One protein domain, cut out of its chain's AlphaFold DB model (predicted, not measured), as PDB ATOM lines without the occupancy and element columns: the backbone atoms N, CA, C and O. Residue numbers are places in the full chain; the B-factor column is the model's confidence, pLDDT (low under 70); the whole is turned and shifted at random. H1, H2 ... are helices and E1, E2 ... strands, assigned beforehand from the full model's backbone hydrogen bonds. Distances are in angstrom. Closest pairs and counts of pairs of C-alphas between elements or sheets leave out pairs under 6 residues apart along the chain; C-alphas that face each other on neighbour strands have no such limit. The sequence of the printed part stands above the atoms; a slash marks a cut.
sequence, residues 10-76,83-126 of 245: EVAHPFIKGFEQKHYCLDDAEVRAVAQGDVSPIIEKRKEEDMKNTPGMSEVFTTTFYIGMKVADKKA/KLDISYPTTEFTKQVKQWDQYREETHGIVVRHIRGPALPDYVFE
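This is residues 10 to 76 and 83 to 126 of the 245 residues of the protein "Poly(A) polymerase" of Thanatephorus cucumeris (strain AG1-IB / isolate 7/3/14) (UniProt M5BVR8). A long, narrow ribbon of two antiparallel paths makes the longest axis, with E2 and E3 paired along one half and E1 and E4 along the other, and E3 running on into E4 with a bend between. H1, H2 and H3 gather round the E2 E3 half, while H4 lies off to one side, apart from E2 and E3; of the long link after H4, residues 99 to 106 stick out, and the rest comes back past the ribbon to the short H5, which is near the E2 end at Phe 19. The printed part has 111 residues, with five named helices and four named strands in the order E1 E2 H1 H2 H3 E3 E4 H4 H5; the class is mixed, helices and strands. The two sheets, E1 - E4 and E2 - E3, are antiparallel. The whole is loose, with a radius of gyration of the C-alphas of 16.8 A, and elongated, spanning 62 by 35 by 24 A.

E1 is residues 10 to 14, from C-alpha 10 at (21.010, -54.832, 46.990), 13.5 A long. E2 is residues 19 to 25, 18.6 A long. H1 is residues 28 to 35, 10.3 A long, H2 residues 41 to 45, 6.2 A, and H3 residues 48 to 53, 9.1 A. E3 is residues 58 to 64, 19.0 A long, and E4 residues 67 to 71, 12.4 A. H4, residues 87 to 98, is 16.4 A long and begins at C-alpha 87 (22.422, -51.098, 30.413). H5, residues 122 to 125, is 5.7 A long and ends at C-alpha 125 (23.389, -31.288, 49.219).

E1 and E4 are antiparallel at 172 degrees, with N 13 and O 68 at 2.8 A, within hydrogen-bond range. E2 and E3 are antiparallel at 159 degrees, with N 21 and O 62 at 2.9 A. E3 runs on into E4 across a break of 2 residues, at 49 degrees. The closest C-alphas of H1 and E2, those of Val 31 and Cys 25, are 5.8 A apart. For H2 and E2 they are those of Ile 43 and Tyr 24, 6.5 A apart, and for H3 and E2 those of Met 51 and Tyr 24, 7.0 A. H5 comes nearest E2 at the C-alphas of Val 124 and Phe 19, 7.7 A apart. H4 is apart from E1, E2 and E3. H1 and H2 are only just apart, at 8.1 A. Every O i to N i+4 pair is within hydrogen-bond range in H1, H2, H3 and H4; H5 is too short for one.

The two C-alphas farthest apart, those of Asn 53 and Ala 76, are 62.2 A apart. Residues 77 to 82 are not printed, and C-alphas 76 and 83 are 16.1 A apart across the cut. The link from H4 to H5, residues 99 to 121, is long. The mean pLDDT of the printed part is 88.6, and residue 76 is under 70.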
ATOM      1  N   GLU A  10      21.723 -54.481  45.761       89.06
ATOM      2  CA  GLU A  10      21.010 -54.832  46.990       89.06
ATOM      3  C   GLU A  10      19.825 -53.891  47.228       89.06
ATOM      4  O   GLU A  10      18.751 -54.319  47.633       89.06
ATOM      5  N   VAL A  11      20.023 -52.591  46.982       90.12
ATOM      6  CA  VAL A  11      19.005 -51.558  47.212       90.12
ATOM      7  C   VAL A  11      19.051 -50.522  46.095       90.12
ATOM      8  O   VAL A  11      20.127 -50.026  45.748       90.12
ATOM      9  N   ALA A  12      17.875 -50.156  45.586       92.69
ATOM     10  CA  ALA A  12      17.647 -48.983  44.749       92.69
ATOM     11  C   ALA A  12      16.665 -48.049  45.470       92.69
ATOM     12  O   ALA A  12      15.495 -48.387  45.630       92.69
ATOM     13  N   HIS A  13      17.138 -46.891  45.922       92.94
ATOM     14  CA  HIS A  13      16.347 -45.937  46.691       92.94
ATOM     15  C   HIS A  13      16.093 -44.666  45.868       92.94
ATOM     16  O   HIS A  13      17.003 -43.836  45.744       92.94
ATOM     17  N   PRO A  14      14.893 -44.492  45.284       93.62
ATOM     18  CA  PRO A  14      14.568 -43.274  44.558       93.62
ATOM     19  C   PRO A  14      14.520 -42.084  45.517       93.62
ATOM     20  O   PRO A  14      13.985 -42.172  46.625       93.62
ATOM     21  N   PHE A  15      15.085 -40.960  45.096       93.06
ATOM     22  CA  PHE A  15      14.911 -39.697  45.791       93.06
ATOM     23  C   PHE A  15      13.627 -39.027  45.295       93.06
ATOM     24  O   PHE A  15      13.409 -38.901  44.093       93.06
ATOM     25  N   ILE A  16      12.764 -38.621  46.223       91.81
ATOM     26  CA  ILE A  16      11.406 -38.142  45.912       91.81
ATOM     27  C   ILE A  16      11.360 -36.709  45.365       91.81
ATOM     28  O   ILE A  16      10.312 -36.265  44.908       91.81
ATOM     29  N   LYS A  17      12.478 -35.977  45.420       92.75
ATOM     30  CA  LYS A  17      12.569 -34.584  44.977       92.75
ATOM     31  C   LYS A  17      13.356 -34.489  43.671       92.75
ATOM     32  O   LYS A  17      14.472 -34.999  43.571       92.75
ATOM     33  N   GLY A  18      12.758 -33.828  42.683       91.81
ATOM     34  CA  GLY A  18      13.426 -33.441  41.443       91.81
ATOM     35  C   GLY A  18      14.215 -32.146  41.621       91.81
ATOM     36  O   GLY A  18      13.820 -31.268  42.391       91.81
ATOM     37  N   PHE A  19      15.331 -32.034  40.909       92.62
ATOM     38  CA  PHE A  19      16.141 -30.823  40.839       92.62
ATOM     39  C   PHE A  19      15.893 -30.146  39.497       92.62
ATOM     40  O   PHE A  19      16.270 -30.682  38.456       92.62
ATOM     41  N   GLU A  20      15.227 -28.998  39.529       93.38
ATOM     42  CA  GLU A  20      14.907 -28.208  38.343       93.38
ATOM     43  C   GLU A  20      15.973 -27.141  38.112       93.38
ATOM     44  O   GLU A  20      16.367 -26.425  39.036       93.38
ATOM     45  N   GLN A  21      16.446 -27.036  36.874       91.38
ATOM     46  CA  GLN A  21      17.429 -26.044  36.454       91.38
ATOM     47  C   GLN A  21      17.035 -25.463  35.094       91.38
ATOM     48  O   GLN A  21      16.484 -26.159  34.235       91.38
ATOM     49  N   LYS A  22      17.332 -24.177  34.907       92.75
ATOM     50  CA  LYS A  22      17.164 -23.458  33.643       92.75
ATOM     51  C   LYS A  22      18.529 -23.027  33.143       92.75
ATOM     52  O   LYS A  22      19.300 -22.442  33.905       92.75
ATOM     53  N   HIS A  23      18.816 -23.312  31.881       91.81
ATOM     54  CA  HIS A  23      20.085 -22.971  31.257       91.81
ATOM     55  C   HIS A  23      19.863 -22.308  29.907       91.81
ATOM     56  O   HIS A  23      18.987 -22.705  29.143       91.81
ATOM     57  N   TYR A  24      20.712 -21.336  29.602       91.56
ATOM     58  CA  TYR A  24      20.732 -20.651  28.318       91.56
ATOM     59  C   TYR A  24      21.941 -21.158  27.531       91.56
ATOM     60  O   TYR A  24      23.089 -21.000  27.968       91.56
ATOM     61  N   CYS A  25      21.683 -21.794  26.388       90.19
ATOM     62  CA  CYS A  25      22.689 -22.452  25.549       90.19
ATOM     63  C   CYS A  25      22.756 -21.793  24.169       90.19
ATOM     64  O   CYS A  25      21.720 -21.481  23.586       90.19
ATOM     65  N   LEU A  26      23.964 -21.579  23.652       89.81
ATOM     66  CA  LEU A  26      24.182 -21.019  22.310       89.81
ATOM     67  C   LEU A  26      24.231 -22.120  21.250       89.81
ATOM     68  O   LEU A  26      23.590 -22.009  20.212       89.81
ATOM     69  N   ASP A  27      24.965 -23.191  21.553       90.31
ATOM     70  CA  ASP A  27      25.233 -24.282  20.619       90.31
ATOM     71  C   ASP A  27      24.550 -25.580  21.058       90.31
ATOM     72  O   ASP A  27      24.436 -25.880  22.252       90.31
ATOM     73  N   ASP A  28      24.236 -26.443  20.091       89.44
ATOM     74  CA  ASP A  28      23.721 -27.800  20.334       89.44
ATOM     75  C   ASP A  28      24.650 -28.645  21.225       89.44
ATOM     76  O   ASP A  28      24.211 -29.544  21.950       89.44
ATOM     77  N   ALA A  29      25.957 -28.364  21.190       90.94
ATOM     78  CA  ALA A  29      26.936 -29.008  22.057       90.94
ATOM     79  C   ALA A  29      26.725 -28.637  23.535       90.94
ATOM     80  O   ALA A  29      26.801 -29.516  24.397       90.94
ATOM     81  N   GLU A  30      26.413 -27.367  23.822       91.69
ATOM     82  CA  GLU A  30      26.077 -26.901  25.173       91.69
ATOM     83  C   GLU A  30      24.750 -27.517  25.633       91.69
ATOM     84  O   GLU A  30      24.682 -28.037  26.748       91.69
ATOM     85  N   VAL A  31      23.738 -27.568  24.753       90.75
ATOM     86  CA  VAL A  31      22.444 -28.220  25.038       90.75
ATOM     87  C   VAL A  31      22.652 -29.679  25.446       90.75
ATOM     88  O   VAL A  31      22.110 -30.139  26.454       90.75
ATOM     89  N   ARG A  32      23.481 -30.421  24.701       90.88
ATOM     90  CA  ARG A  32      23.782 -31.822  25.016       90.88
ATOM     91  C   ARG A  32      24.557 -31.969  26.325       90.88
ATOM     92  O   ARG A  32      24.285 -32.911  27.064       90.88
ATOM     93  N   ALA A  33      25.503 -31.078  26.615       91.88
ATOM     94  CA  ALA A  33      26.257 -31.109  27.868       91.88
ATOM     95  C   ALA A  33      25.341 -30.864  29.079       91.88
ATOM     96  O   ALA A  33      25.350 -31.650  30.031       91.88
ATOM     97  N   VAL A  34      24.467 -29.855  28.985       92.00
ATOM     98  CA  VAL A  34      23.443 -29.548  29.995       92.00
ATOM     99  C   VAL A  34      22.490 -30.725  30.190       92.00
ATOM    100  O   VAL A  34      22.275 -31.145  31.324       92.00
ATOM    101  N   ALA A  35      21.996 -31.330  29.106       90.31
ATOM    102  CA  ALA A  35      21.104 -32.489  29.181       90.31
ATOM    103  C   ALA A  35      21.745 -33.701  29.882       90.31
ATOM    104  O   ALA A  35      21.043 -34.538  30.448       90.31
ATOM    105  N   GLN A  36      23.076 -33.819  29.855       89.12
ATOM    106  CA  GLN A  36      23.790 -34.866  30.585       89.12
ATOM    107  C   GLN A  36      24.143 -34.483  32.036       89.12
ATOM    108  O   GLN A  36      24.655 -35.328  32.778       89.12
ATOM    109  N   GLY A  37      23.879 -33.243  32.449       86.19
ATOM    110  CA  GLY A  37      24.240 -32.708  33.761       86.19
ATOM    111  C   GLY A  37      25.691 -32.233  33.873       86.19
ATOM    112  O   GLY A  37      26.158 -32.003  34.986       86.19
ATOM    113  N   ASP A  38      26.407 -32.085  32.751       86.69
ATOM    114  CA  ASP A  38      27.738 -31.464  32.703       86.69
ATOM    115  C   ASP A  38      27.595 -29.981  32.357       86.69
ATOM    116  O   ASP A  38      27.820 -29.544  31.226       86.69
ATOM    117  N   VAL A  39      27.184 -29.190  33.346       86.94
ATOM    118  CA  VAL A  39      26.998 -27.751  33.160       86.94
ATOM    119  C   VAL A  39      28.332 -27.035  33.356       86.94
ATOM    120  O   VAL A  39      28.971 -27.125  34.402       86.94
ATOM    121  N   SER A  40      28.774 -26.311  32.326       85.56
ATOM    122  CA  SER A  40      29.959 -25.459  32.433       85.56
ATOM    123  C   SER A  40      29.650 -24.209  33.266       85.56
ATOM    124  O   SER A  40      28.572 -23.634  33.114       85.56
ATOM    125  N   PRO A  41      30.609 -23.683  34.054       84.06
ATOM    126  CA  PRO A  41      30.386 -22.503  34.901       84.06
ATOM    127  C   PRO A  41      30.067 -21.235  34.096       84.06
ATOM    128  O   PRO A  41      29.586 -20.250  34.645       84.06
ATOM    129  N   ILE A  42      30.360 -21.238  32.793       85.69
ATOM    130  CA  ILE A  42      29.974 -20.171  31.868       85.69
ATOM    131  C   ILE A  42      28.454 -20.187  31.671       85.69
ATOM    132  O   ILE A  42      27.825 -19.145  31.793       85.69
ATOM    133  N   ILE A  43      27.864 -21.364  31.442       85.12
ATOM    134  CA  ILE A  43      26.421 -21.548  31.224       85.12
ATOM    135  C   ILE A  43      25.641 -21.242  32.510       85.12
ATOM    136  O   ILE A  43      24.594 -20.613  32.443       85.12
ATOM    137  N   GLU A  44      26.165 -21.621  33.682       84.00
ATOM    138  CA  GLU A  44      25.527 -21.315  34.978       84.00
ATOM    139  C   GLU A  44      25.489 -19.818  35.304       84.00
ATOM    140  O   GLU A  44      24.599 -19.362  36.018       84.00
ATOM    141  N   LYS A  45      26.467 -19.046  34.817       84.94
ATOM    142  CA  LYS A  45      26.537 -17.599  35.060       84.94
ATOM    143  C   LYS A  45      25.670 -16.790  34.102       84.94
ATOM    144  O   LYS A  45      25.333 -15.659  34.448       84.94
ATOM    145  N   ARG A  46      25.345 -17.340  32.926       84.44
ATOM    146  CA  ARG A  46      24.466 -16.686  31.952       84.44
ATOM    147  C   ARG A  46      23.048 -16.619  32.505       84.44
ATOM    148  O   ARG A  46      22.546 -17.590  33.071       84.44
ATOM    149  N   LYS A  47      22.412 -15.466  32.340       82.19
ATOM    150  CA  LYS A  47      21.056 -15.205  32.837       82.19
ATOM    151  C   LYS A  47      20.106 -14.925  31.681       82.19
ATOM    152  O   LYS A  47      20.524 -14.707  30.551       82.19
ATOM    153  N   GLU A  48      18.819 -14.860  32.000       76.56
ATOM    154  CA  GLU A  48      17.747 -14.512  31.060       76.56
ATOM    155  C   GLU A  48      18.007 -13.186  30.317       76.56
ATOM    156  O   GLU A  48      17.650 -13.026  29.152       76.56
ATOM    157  N   GLU A  49      18.710 -12.251  30.963       78.00
ATOM    158  CA  GLU A  49      19.139 -10.972  30.383       78.00
ATOM    159  C   GLU A  49      20.026 -11.151  29.135       78.00
ATOM    160  O   GLU A  49      19.882 -10.407  28.160       78.00
ATOM    161  N   ASP A  50      20.888 -12.174  29.119       76.75
ATOM    162  CA  ASP A  50      21.796 -12.464  28.004       76.75
ATOM    163  C   ASP A  50      21.045 -13.024  26.787       76.75
ATOM    164  O   ASP A  50      21.420 -12.746  25.643       76.75
ATOM    165  N   MET A  51      19.945 -13.747  27.028       73.94
ATOM    166  CA  MET A  51      19.073 -14.288  25.980       73.94
ATOM    167  C   MET A  51      18.393 -13.165  25.187       73.94
ATOM    168  O   MET A  51      18.231 -13.264  23.973       73.94
ATOM    169  N   LYS A  52      18.027 -12.063  25.856       73.12
ATOM    170  CA  LYS A  52      17.428 -10.899  25.185       73.12
ATOM    171  C   LYS A  52      18.457 -10.099  24.381       73.12
ATOM    172  O   LYS A  52      18.098  -9.470  23.388       73.12
ATOM    173  N   ASN A  53      19.715 -10.100  24.819       74.06
ATOM    174  CA  ASN A  53      20.790  -9.343  24.179       74.06
ATOM    175  C   ASN A  53      21.420 -10.092  22.989       74.06
ATOM    176  O   ASN A  53      21.960  -9.459  22.083       74.06
ATOM    177  N   THR A  54      21.330 -11.426  22.968       76.38
ATOM    178  CA  THR A  54      21.938 -12.269  21.928       76.38
ATOM    179  C   THR A  54      20.870 -13.082  21.186       76.38
ATOM    180  O   THR A  54      20.390 -14.086  21.717       76.38
ATOM    181  N   PRO A  55      20.490 -12.703  19.951       74.75
ATOM    182  CA  PRO A  55      19.554 -13.496  19.160       74.75
ATOM    183  C   PRO A  55      20.203 -14.830  18.763       74.75
ATOM    184  O   PRO A  55      21.295 -14.844  18.199       74.75
ATOM    185  N   GLY A  56      19.530 -15.946  19.051       79.00
ATOM    186  CA  GLY A  56      20.001 -17.304  18.731       79.00
ATOM    187  C   GLY A  56      20.263 -18.202  19.942       79.00
ATOM    188  O   GLY A  56      20.581 -19.373  19.771       79.00
ATOM    189  N   MET A  57      20.101 -17.686  21.160       83.69
ATOM    190  CA  MET A  57      20.225 -18.479  22.378       83.69
ATOM    191  C   MET A  57      18.958 -19.309  22.627       83.69
ATOM    192  O   MET A  57      17.846 -18.790  22.538       83.69
ATOM    193  N   SER A  58      19.126 -20.587  22.957       86.69
ATOM    194  CA  SER A  58      18.034 -21.502  23.295       86.69
ATOM    195  C   SER A  58      17.933 -21.713  24.805       86.69
ATOM    196  O   SER A  58      18.941 -21.881  25.498       86.69
ATOM    197  N   GLU A  59      16.706 -21.714  25.320       90.81
ATOM    198  CA  GLU A  59      16.411 -22.018  26.719       90.81
ATOM    199  C   GLU A  59      16.197 -23.528  26.893       90.81
ATOM    200  O   GLU A  59      15.398 -24.148  26.189       90.81
ATOM    201  N   VAL A  60      16.926 -24.124  27.835       92.19
ATOM    202  CA  VAL A  60      16.879 -25.556  28.139       92.19
ATOM    203  C   VAL A  60      16.408 -25.747  29.574       92.19
ATOM    204  O   VAL A  60      17.057 -25.310  30.528       92.19
ATOM    205  N   PHE A  61      15.292 -26.456  29.723       94.12
ATOM    206  CA  PHE A  61      14.748 -26.866  31.014       94.12
ATOM    207  C   PHE A  61      15.219 -28.278  31.342       94.12
ATOM    208  O   PHE A  61      15.022 -29.202  30.552       94.12
ATOM    209  N   THR A  62      15.839 -28.454  32.507       93.50
ATOM    210  CA  THR A  62      16.313 -29.764  32.969       93.50
ATOM    211  C   THR A  62      15.695 -30.097  34.316       93.50
ATOM    212  O   THR A  62      15.785 -29.310  35.255       93.50
ATOM    213  N   THR A  63      15.117 -31.292  34.426       94.50
ATOM    214  CA  THR A  63      14.661 -31.863  35.696       94.50
ATOM    215  C   THR A  63      15.436 -33.148  35.958       94.50
ATOM    216  O   THR A  63      15.299 -34.126  35.222       94.50
ATOM    217  N   THR A  64      16.252 -33.154  37.009       94.12
ATOM    218  CA  THR A  64      17.110 -34.292  37.362       94.12
ATOM    219  C   THR A  64      16.557 -35.033  38.574       94.12
ATOM    220  O   THR A  64      16.266 -34.427  39.604       94.12
ATOM    221  N   PHE A  65      16.468 -36.359  38.475       94.56
ATOM    222  CA  PHE A  65      16.124 -37.249  39.584       94.56
ATOM    223  C   PHE A  65      17.309 -38.153  39.923       94.56
ATOM    224  O   PHE A  65      18.036 -38.596  39.033       94.56
ATOM    225  N   TYR A  66      17.481 -38.467  41.208       94.06
ATOM    226  CA  TYR A  66      18.545 -39.353  41.681       94.06
ATOM    227  C   TYR A  66      17.981 -40.646  42.258       94.06
ATOM    228  O   TYR A  66      16.963 -40.657  42.948       94.06
ATOM    229  N   ILE A  67      18.689 -41.744  42.006       93.94
ATOM    230  CA  ILE A  67      18.414 -43.052  42.599       93.94
ATOM    231  C   ILE A  67      19.685 -43.489  43.321       93.94
ATOM    232  O   ILE A  67      20.727 -43.703  42.700       93.94
ATOM    233  N   GLY A  68      19.608 -43.603  44.645       93.12
ATOM    234  CA  GLY A  68      20.688 -44.147  45.461       93.12
ATOM    235  C   GLY A  68      20.799 -45.652  45.249       93.12
ATOM    236  O   GLY A  68      19.801 -46.363  45.312       93.12
ATOM    237  N   MET A  69      22.007 -46.151  44.995       91.00
ATOM    238  CA  MET A  69      22.247 -47.562  44.699       91.00
ATOM    239  C   MET A  69      23.242 -48.158  45.693       91.00
ATOM    240  O   MET A  69      24.347 -47.635  45.854       91.00
ATOM    241  N   LYS A  70      22.874 -49.274  46.332       89.25
ATOM    242  CA  LYS A  70      23.782 -50.077  47.163       89.25
ATOM    243  C   LYS A  70      24.157 -51.348  46.409       89.25
ATOM    244  O   LYS A  70      23.321 -52.222  46.219       89.25
ATOM    245  N   VAL A  71      25.407 -51.444  45.963       88.06
ATOM    246  CA  VAL A  71      25.918 -52.624  45.247       88.06
ATOM    247  C   VAL A  71      26.229 -53.731  46.251       88.06
ATOM    248  O   VAL A  71      26.990 -53.501  47.192       88.06
ATOM    249  N   ALA A  72      25.678 -54.922  46.025       85.19
ATOM    250  CA  ALA A  72      25.852 -56.090  46.880       85.19
ATOM    251  C   ALA A  72      27.324 -56.501  47.002       85.19
ATOM    252  O   ALA A  72      28.150 -56.259  46.106       85.19
ATOM    253  N   ASP A  73      27.656 -57.149  48.117       81.56
ATOM    254  CA  ASP A  73      29.013 -57.599  48.380       81.56
ATOM    255  C   ASP A  73      29.482 -58.741  47.474       81.56
ATOM    256  O   ASP A  73      28.721 -59.513  46.898       81.56
ATOM    257  N   LYS A  74      30.805 -58.819  47.308       75.38
ATOM    258  CA  LYS A  74      31.486 -59.818  46.485       75.38
ATOM    259  C   LYS A  74      31.252 -61.149  47.174       75.38
ATOM    260  O   LYS A  74      31.653 -61.310  48.324       75.38
ATOM    261  N   LYS A  75      30.683 -62.112  46.453       73.06
ATOM    262  CA  LYS A  75      30.668 -63.497  46.917       73.06
ATOM    263  C   LYS A  75      32.119 -63.966  47.073       73.06
ATOM    264  O   LYS A  75      32.955 -63.712  46.199       73.06
ATOM    265  N   ALA A  76      32.429 -64.591  48.207       67.50
ATOM    266  CA  ALA A  76      33.769 -65.083  48.506       67.50
ATOM    267  C   ALA A  76      34.266 -65.973  47.349       67.50
ATOM    268  O   ALA A  76      33.577 -66.906  46.951       67.50
ATOM    269  N   LYS A  83      32.061 -55.006  37.867       76.19
ATOM    270  CA  LYS A  83      31.377 -54.217  36.834       76.19
ATOM    271  C   LYS A  83      29.879 -54.332  37.088       76.19
ATOM    272  O   LYS A  83      29.345 -55.429  36.957       76.19
ATOM    273  N   LEU A  84      29.253 -53.222  37.477       85.00
ATOM    274  CA  LEU A  84      27.802 -53.114  37.561       85.00
ATOM    275  C   LEU A  84      27.248 -52.841  36.167       85.00
ATOM    276  O   LEU A  84      27.564 -51.801  35.589       85.00
ATOM    277  N   ASP A  85      26.457 -53.767  35.632       86.69
ATOM    278  CA  ASP A  85      25.771 -53.572  34.356       86.69
ATOM    279  C   ASP A  85      24.293 -53.242  34.585       86.69
ATOM    280  O   ASP A  85      23.525 -54.054  35.096       86.69
ATOM    281  N   ILE A  86      23.910 -52.024  34.209       90.25
ATOM    282  CA  ILE A  86      22.530 -51.524  34.243       90.25
ATOM    283  C   ILE A  86      22.050 -51.095  32.853       90.25
ATOM    284  O   ILE A  86      21.042 -50.401  32.733       90.25
ATOM    285  N   SER A  87      22.750 -51.490  31.790       89.44
ATOM    286  CA  SER A  87      22.422 -51.098  30.413       89.44
ATOM    287  C   SER A  87      21.011 -51.531  30.004       89.44
ATOM    288  O   SER A  87      20.246 -50.724  29.479       89.44
ATOM    289  N   TYR A  88      20.622 -52.768  30.315       91.00
ATOM    290  CA  TYR A  88      19.287 -53.284  30.014       91.00
ATOM    291  C   TYR A  88      18.155 -52.504  30.712       91.00
ATOM    292  O   TYR A  88      17.298 -51.960  30.010       91.00
ATOM    293  N   PRO A  89      18.122 -52.375  32.058       92.25
ATOM    294  CA  PRO A  89      17.043 -51.650  32.728       92.25
ATOM    295  C   PRO A  89      16.991 -50.166  32.346       92.25
ATOM    296  O   PRO A  89      15.900 -49.602  32.286       92.25
ATOM    297  N   THR A  90      18.135 -49.537  32.059       92.19
ATOM    298  CA  THR A  90      18.183 -48.128  31.636       92.19
ATOM    299  C   THR A  90      17.689 -47.934  30.203       92.19
ATOM    300  O   THR A  90      16.868 -47.051  29.972       92.19
ATOM    301  N   THR A  91      18.080 -48.802  29.264       92.44
ATOM    302  CA  THR A  91      17.598 -48.757  27.869       92.44
ATOM    303  C   THR A  91      16.088 -48.967  27.796       92.44
ATOM    304  O   THR A  91      15.380 -48.235  27.106       92.44
ATOM    305  N   GLU A  92      15.570 -49.929  28.556       93.19
ATOM    306  CA  GLU A  92      14.135 -50.209  28.626       93.19
ATOM    307  C   GLU A  92      13.327 -49.071  29.257       93.19
ATOM    308  O   GLU A  92      12.177 -48.840  28.882       93.19
ATOM    309  N   PHE A  93      13.911 -48.352  30.216       93.50
ATOM    310  CA  PHE A  93      13.301 -47.150  30.777       93.50
ATOM    311  C   PHE A  93      13.262 -46.020  29.744       93.50
ATOM    312  O   PHE A  93      12.196 -45.460  29.502       93.50
ATOM    313  N   THR A  94      14.383 -45.743  29.070       93.44
ATOM    314  CA  THR A  94      14.435 -44.746  27.995       93.44
ATOM    315  C   THR A  94      13.418 -45.054  26.899       93.44
ATOM    316  O   THR A  94      12.685 -44.160  26.485       93.44
ATOM    317  N   LYS A  95      13.308 -46.316  26.471       93.62
ATOM    318  CA  LYS A  95      12.315 -46.744  25.477       93.62
ATOM    319  C   LYS A  95      10.880 -46.465  25.932       93.62
ATOM    320  O   LYS A  95      10.099 -45.940  25.149       93.62
ATOM    321  N   GLN A  96      10.541 -46.785  27.182       94.00
ATOM    322  CA  GLN A  96       9.204 -46.520  27.721       94.00
ATOM    323  C   GLN A  96       8.885 -45.026  27.795       94.00
ATOM    324  O   GLN A  96       7.781 -44.632  27.444       94.00
ATOM    325  N   VAL A  97       9.843 -44.189  28.202       93.00
ATOM    326  CA  VAL A  97       9.630 -42.732  28.231       93.00
ATOM    327  C   VAL A  97       9.405 -42.187  26.821       93.00
ATOM    328  O   VAL A  97       8.503 -41.382  26.610       93.00
ATOM    329  N   LYS A  98      10.171 -42.673  25.838       93.88
ATOM    330  CA  LYS A  98      10.011 -42.280  24.433       93.88
ATOM    331  C   LYS A  98       8.704 -42.758  23.795       93.88
ATOM    332  O   LYS A  98       8.288 -42.188  22.796       93.88
ATOM    333  N   GLN A  99       8.071 -43.795  24.346       94.38
ATOM    334  CA  GLN A  99       6.779 -44.298  23.872       94.38
ATOM    335  C   GLN A  99       5.614 -43.367  24.245       94.38
ATOM    336  O   GLN A  99       4.516 -43.530  23.725       94.38
ATOM    337  N   TRP A 100       5.826 -42.399  25.138       94.75
ATOM    338  CA  TRP A 100       4.793 -41.437  25.499       94.75
ATOM    339  C   TRP A 100       4.345 -40.610  24.283       94.75
ATOM    340  O   TRP A 100       5.169 -40.009  23.601       94.75
ATOM    341  N   ASP A 101       3.036 -40.530  24.029       94.12
ATOM    342  CA  ASP A 101       2.481 -39.956  22.787       94.12
ATOM    343  C   ASP A 101       2.809 -38.467  22.574       94.12
ATOM    344  O   ASP A 101       2.825 -37.963  21.446       94.12
ATOM    345  N   GLN A 102       3.066 -37.739  23.663       94.69
ATOM    346  CA  GLN A 102       3.441 -36.324  23.631       94.69
ATOM    347  C   GLN A 102       4.958 -36.114  23.586       94.69
ATOM    348  O   GLN A 102       5.416 -34.980  23.464       94.69
ATOM    349  N   TYR A 103       5.749 -37.187  23.632       93.94
ATOM    350  CA  TYR A 103       7.187 -37.090  23.469       93.94
ATOM    351  C   TYR A 103       7.528 -36.634  22.040       93.94
ATOM    352  O   TYR A 103       6.969 -37.110  21.046       93.94
ATOM    353  N   ARG A 104       8.437 -35.667  21.935       94.81
ATOM    354  CA  ARG A 104       8.937 -35.108  20.676       94.81
ATOM    355  C   ARG A 104      10.453 -35.115  20.752       94.81
ATOM    356  O   ARG A 104      11.008 -34.442  21.611       94.81
ATOM    357  N   GLU A 105      11.117 -35.872  19.883       90.12
ATOM    358  CA  GLU A 105      12.583 -36.029  19.926       90.12
ATOM    359  C   GLU A 105      13.343 -34.723  19.680       90.12
ATOM    360  O   GLU A 105      14.467 -34.570  20.149       90.12
ATOM    361  N   GLU A 106      12.716 -33.773  18.991       89.38
ATOM    362  CA  GLU A 106      13.291 -32.463  18.687       89.38
ATOM    363  C   GLU A 106      13.324 -31.536  19.914       89.38
ATOM    364  O   GLU A 106      14.231 -30.722  20.046       89.38
ATOM    365  N   THR A 107      12.353 -31.657  20.825       90.12
ATOM    366  CA  THR A 107      12.182 -30.739  21.972       90.12
ATOM    367  C   THR A 107      12.462 -31.409  23.318       90.12
ATOM    368  O   THR A 107      12.784 -30.738  24.298       90.12
ATOM    369  N   HIS A 108      12.328 -32.733  23.402       92.25
ATOM    370  CA  HIS A 108      12.440 -33.489  24.643       92.25
ATOM    371  C   HIS A 108      13.595 -34.484  24.585       92.25
ATOM    372  O   HIS A 108      13.694 -35.330  23.697       92.25
ATOM    373  N   GLY A 109      14.443 -34.440  25.607       92.06
ATOM    374  CA  GLY A 109      15.538 -35.378  25.805       92.06
ATOM    375  C   GLY A 109      15.380 -36.129  27.118       92.06
ATOM    376  O   GLY A 109      14.855 -35.600  28.094       92.06
ATOM    377  N   ILE A 110      15.876 -37.362  27.154       93.94
ATOM    378  CA  ILE A 110      16.093 -38.088  28.400       93.94
ATOM    379  C   ILE A 110      17.485 -38.703  28.380       93.94
ATOM    380  O   ILE A 110      17.881 -39.356  27.412       93.94
ATOM    381  N   VAL A 111      18.227 -38.500  29.463       92.81
ATOM    382  CA  VAL A 111      19.565 -39.053  29.648       92.81
ATOM    383  C   VAL A 111      19.599 -39.790  30.975       92.81
ATOM    384  O   VAL A 111      19.168 -39.273  32.002       92.81
ATOM    385  N   VAL A 112      20.142 -41.005  30.957       93.06
ATOM    386  CA  VAL A 112      20.398 -41.781  32.169       93.06
ATOM    387  C   VAL A 112      21.899 -41.937  32.328       93.06
ATOM    388  O   VAL A 112      22.585 -42.426  31.430       93.06
ATOM    389  N   ARG A 113      22.417 -41.517  33.480       91.31
ATOM    390  CA  ARG A 113      23.847 -41.518  33.779       91.31
ATOM    391  C   ARG A 113      24.095 -42.141  35.145       91.31
ATOM    392  O   ARG A 113      23.367 -41.899  36.100       91.31
ATOM    393  N   HIS A 114      25.176 -42.907  35.242       90.62
ATOM    394  CA  HIS A 114      25.701 -43.368  36.519       90.62
ATOM    395  C   HIS A 114      26.764 -42.388  37.035       90.62
ATOM    396  O   HIS A 114      27.780 -42.161  36.374       90.62
ATOM    397  N   ILE A 115      26.549 -41.850  38.235       90.81
ATOM    398  CA  ILE A 115      27.444 -40.899  38.904       90.81
ATOM    399  C   ILE A 115      27.848 -41.481  40.262       90.81
ATOM    400  O   ILE A 115      27.028 -42.047  40.982       90.81
ATOM    401  N   ARG A 116      29.128 -41.354  40.630       89.19
ATOM    402  CA  ARG A 116      29.613 -41.738  41.968       89.19
ATOM    403  C   ARG A 116      29.340 -40.613  42.966       89.19
ATOM    404  O   ARG A 116      29.409 -39.450  42.595       89.19
ATOM    405  N   GLY A 117      29.169 -40.940  44.250       88.00
ATOM    406  CA  GLY A 117      28.913 -39.952  45.316       88.00
ATOM    407  C   GLY A 117      29.797 -38.685  45.286       88.00
ATOM    408  O   GLY A 117      29.259 -37.585  45.341       88.00
ATOM    409  N   PRO A 118      31.132 -38.787  45.115       87.81
ATOM    410  CA  PRO A 118      32.026 -37.620  45.040       87.81
ATOM    411  C   PRO A 118      31.965 -36.815  43.736       87.81
ATOM    412  O   PRO A 118      32.696 -35.841  43.592       87.81
ATOM    413  N   ALA A 119      31.163 -37.237  42.765       88.75
ATOM    414  CA  ALA A 119      30.897 -36.506  41.529       88.75
ATOM    415  C   ALA A 119      29.465 -35.943  41.501       88.75
ATOM    416  O   ALA A 119      29.064 -35.361  40.501       88.75
ATOM    417  N   LEU A 120      28.694 -36.104  42.587       90.12
ATOM    418  CA  LEU A 120      27.378 -35.480  42.701       90.12
ATOM    419  C   LEU A 120      27.515 -33.951  42.721       90.12
ATOM    420  O   LEU A 120      28.406 -33.459  43.423       90.12
ATOM    421  N   PRO A 121      26.662 -33.212  41.994       88.31
ATOM    422  CA  PRO A 121      26.645 -31.756  42.035       88.31
ATOM    423  C   PRO A 121      26.384 -31.212  43.439       88.31
ATOM    424  O   PRO A 121      25.663 -31.821  44.232       88.31
ATOM    425  N   ASP A 122      26.937 -30.039  43.739       86.69
ATOM    426  CA  ASP A 122      26.852 -29.464  45.083       86.69
ATOM    427  C   ASP A 122      25.416 -29.031  45.452       86.69
ATOM    428  O   ASP A 122      25.036 -29.097  46.620       86.69
ATOM    429  N   TYR A 123      24.575 -28.694  44.464       87.62
ATOM    430  CA  TYR A 123      23.164 -28.344  44.687       87.62
ATOM    431  C   TYR A 123      22.329 -29.498  45.265       87.62
ATOM    432  O   TYR A 123      21.294 -29.255  45.882       87.62
ATOM    433  N   VAL A 124      22.779 -30.751  45.114       88.94
ATOM    434  CA  VAL A 124      22.095 -31.936  45.664       88.94
ATOM    435  C   VAL A 124      22.177 -31.973  47.191       88.94
ATOM    436  O   VAL A 124      21.340 -32.595  47.841       88.94
ATOM    437  N   PHE A 125      23.169 -31.297  47.776       87.50
ATOM    438  CA  PHE A 125      23.389 -31.288  49.219       87.50
ATOM    439  C   PHE A 125      22.686 -30.127  49.937       87.50
ATOM    440  O   PHE A 125      22.761 -30.077  51.158       87.50
ATOM    441  N   GLU A 126      22.017 -29.205  49.225       80.12
ATOM    442  CA  GLU A 126      21.290 -28.052  49.806       80.12
ATOM    443  C   GLU A 126      22.128 -27.219  50.805       80.12
ATOM    444  O   GLU A 126      21.624 -26.711  51.803       80.12
TER     445      GLU A 126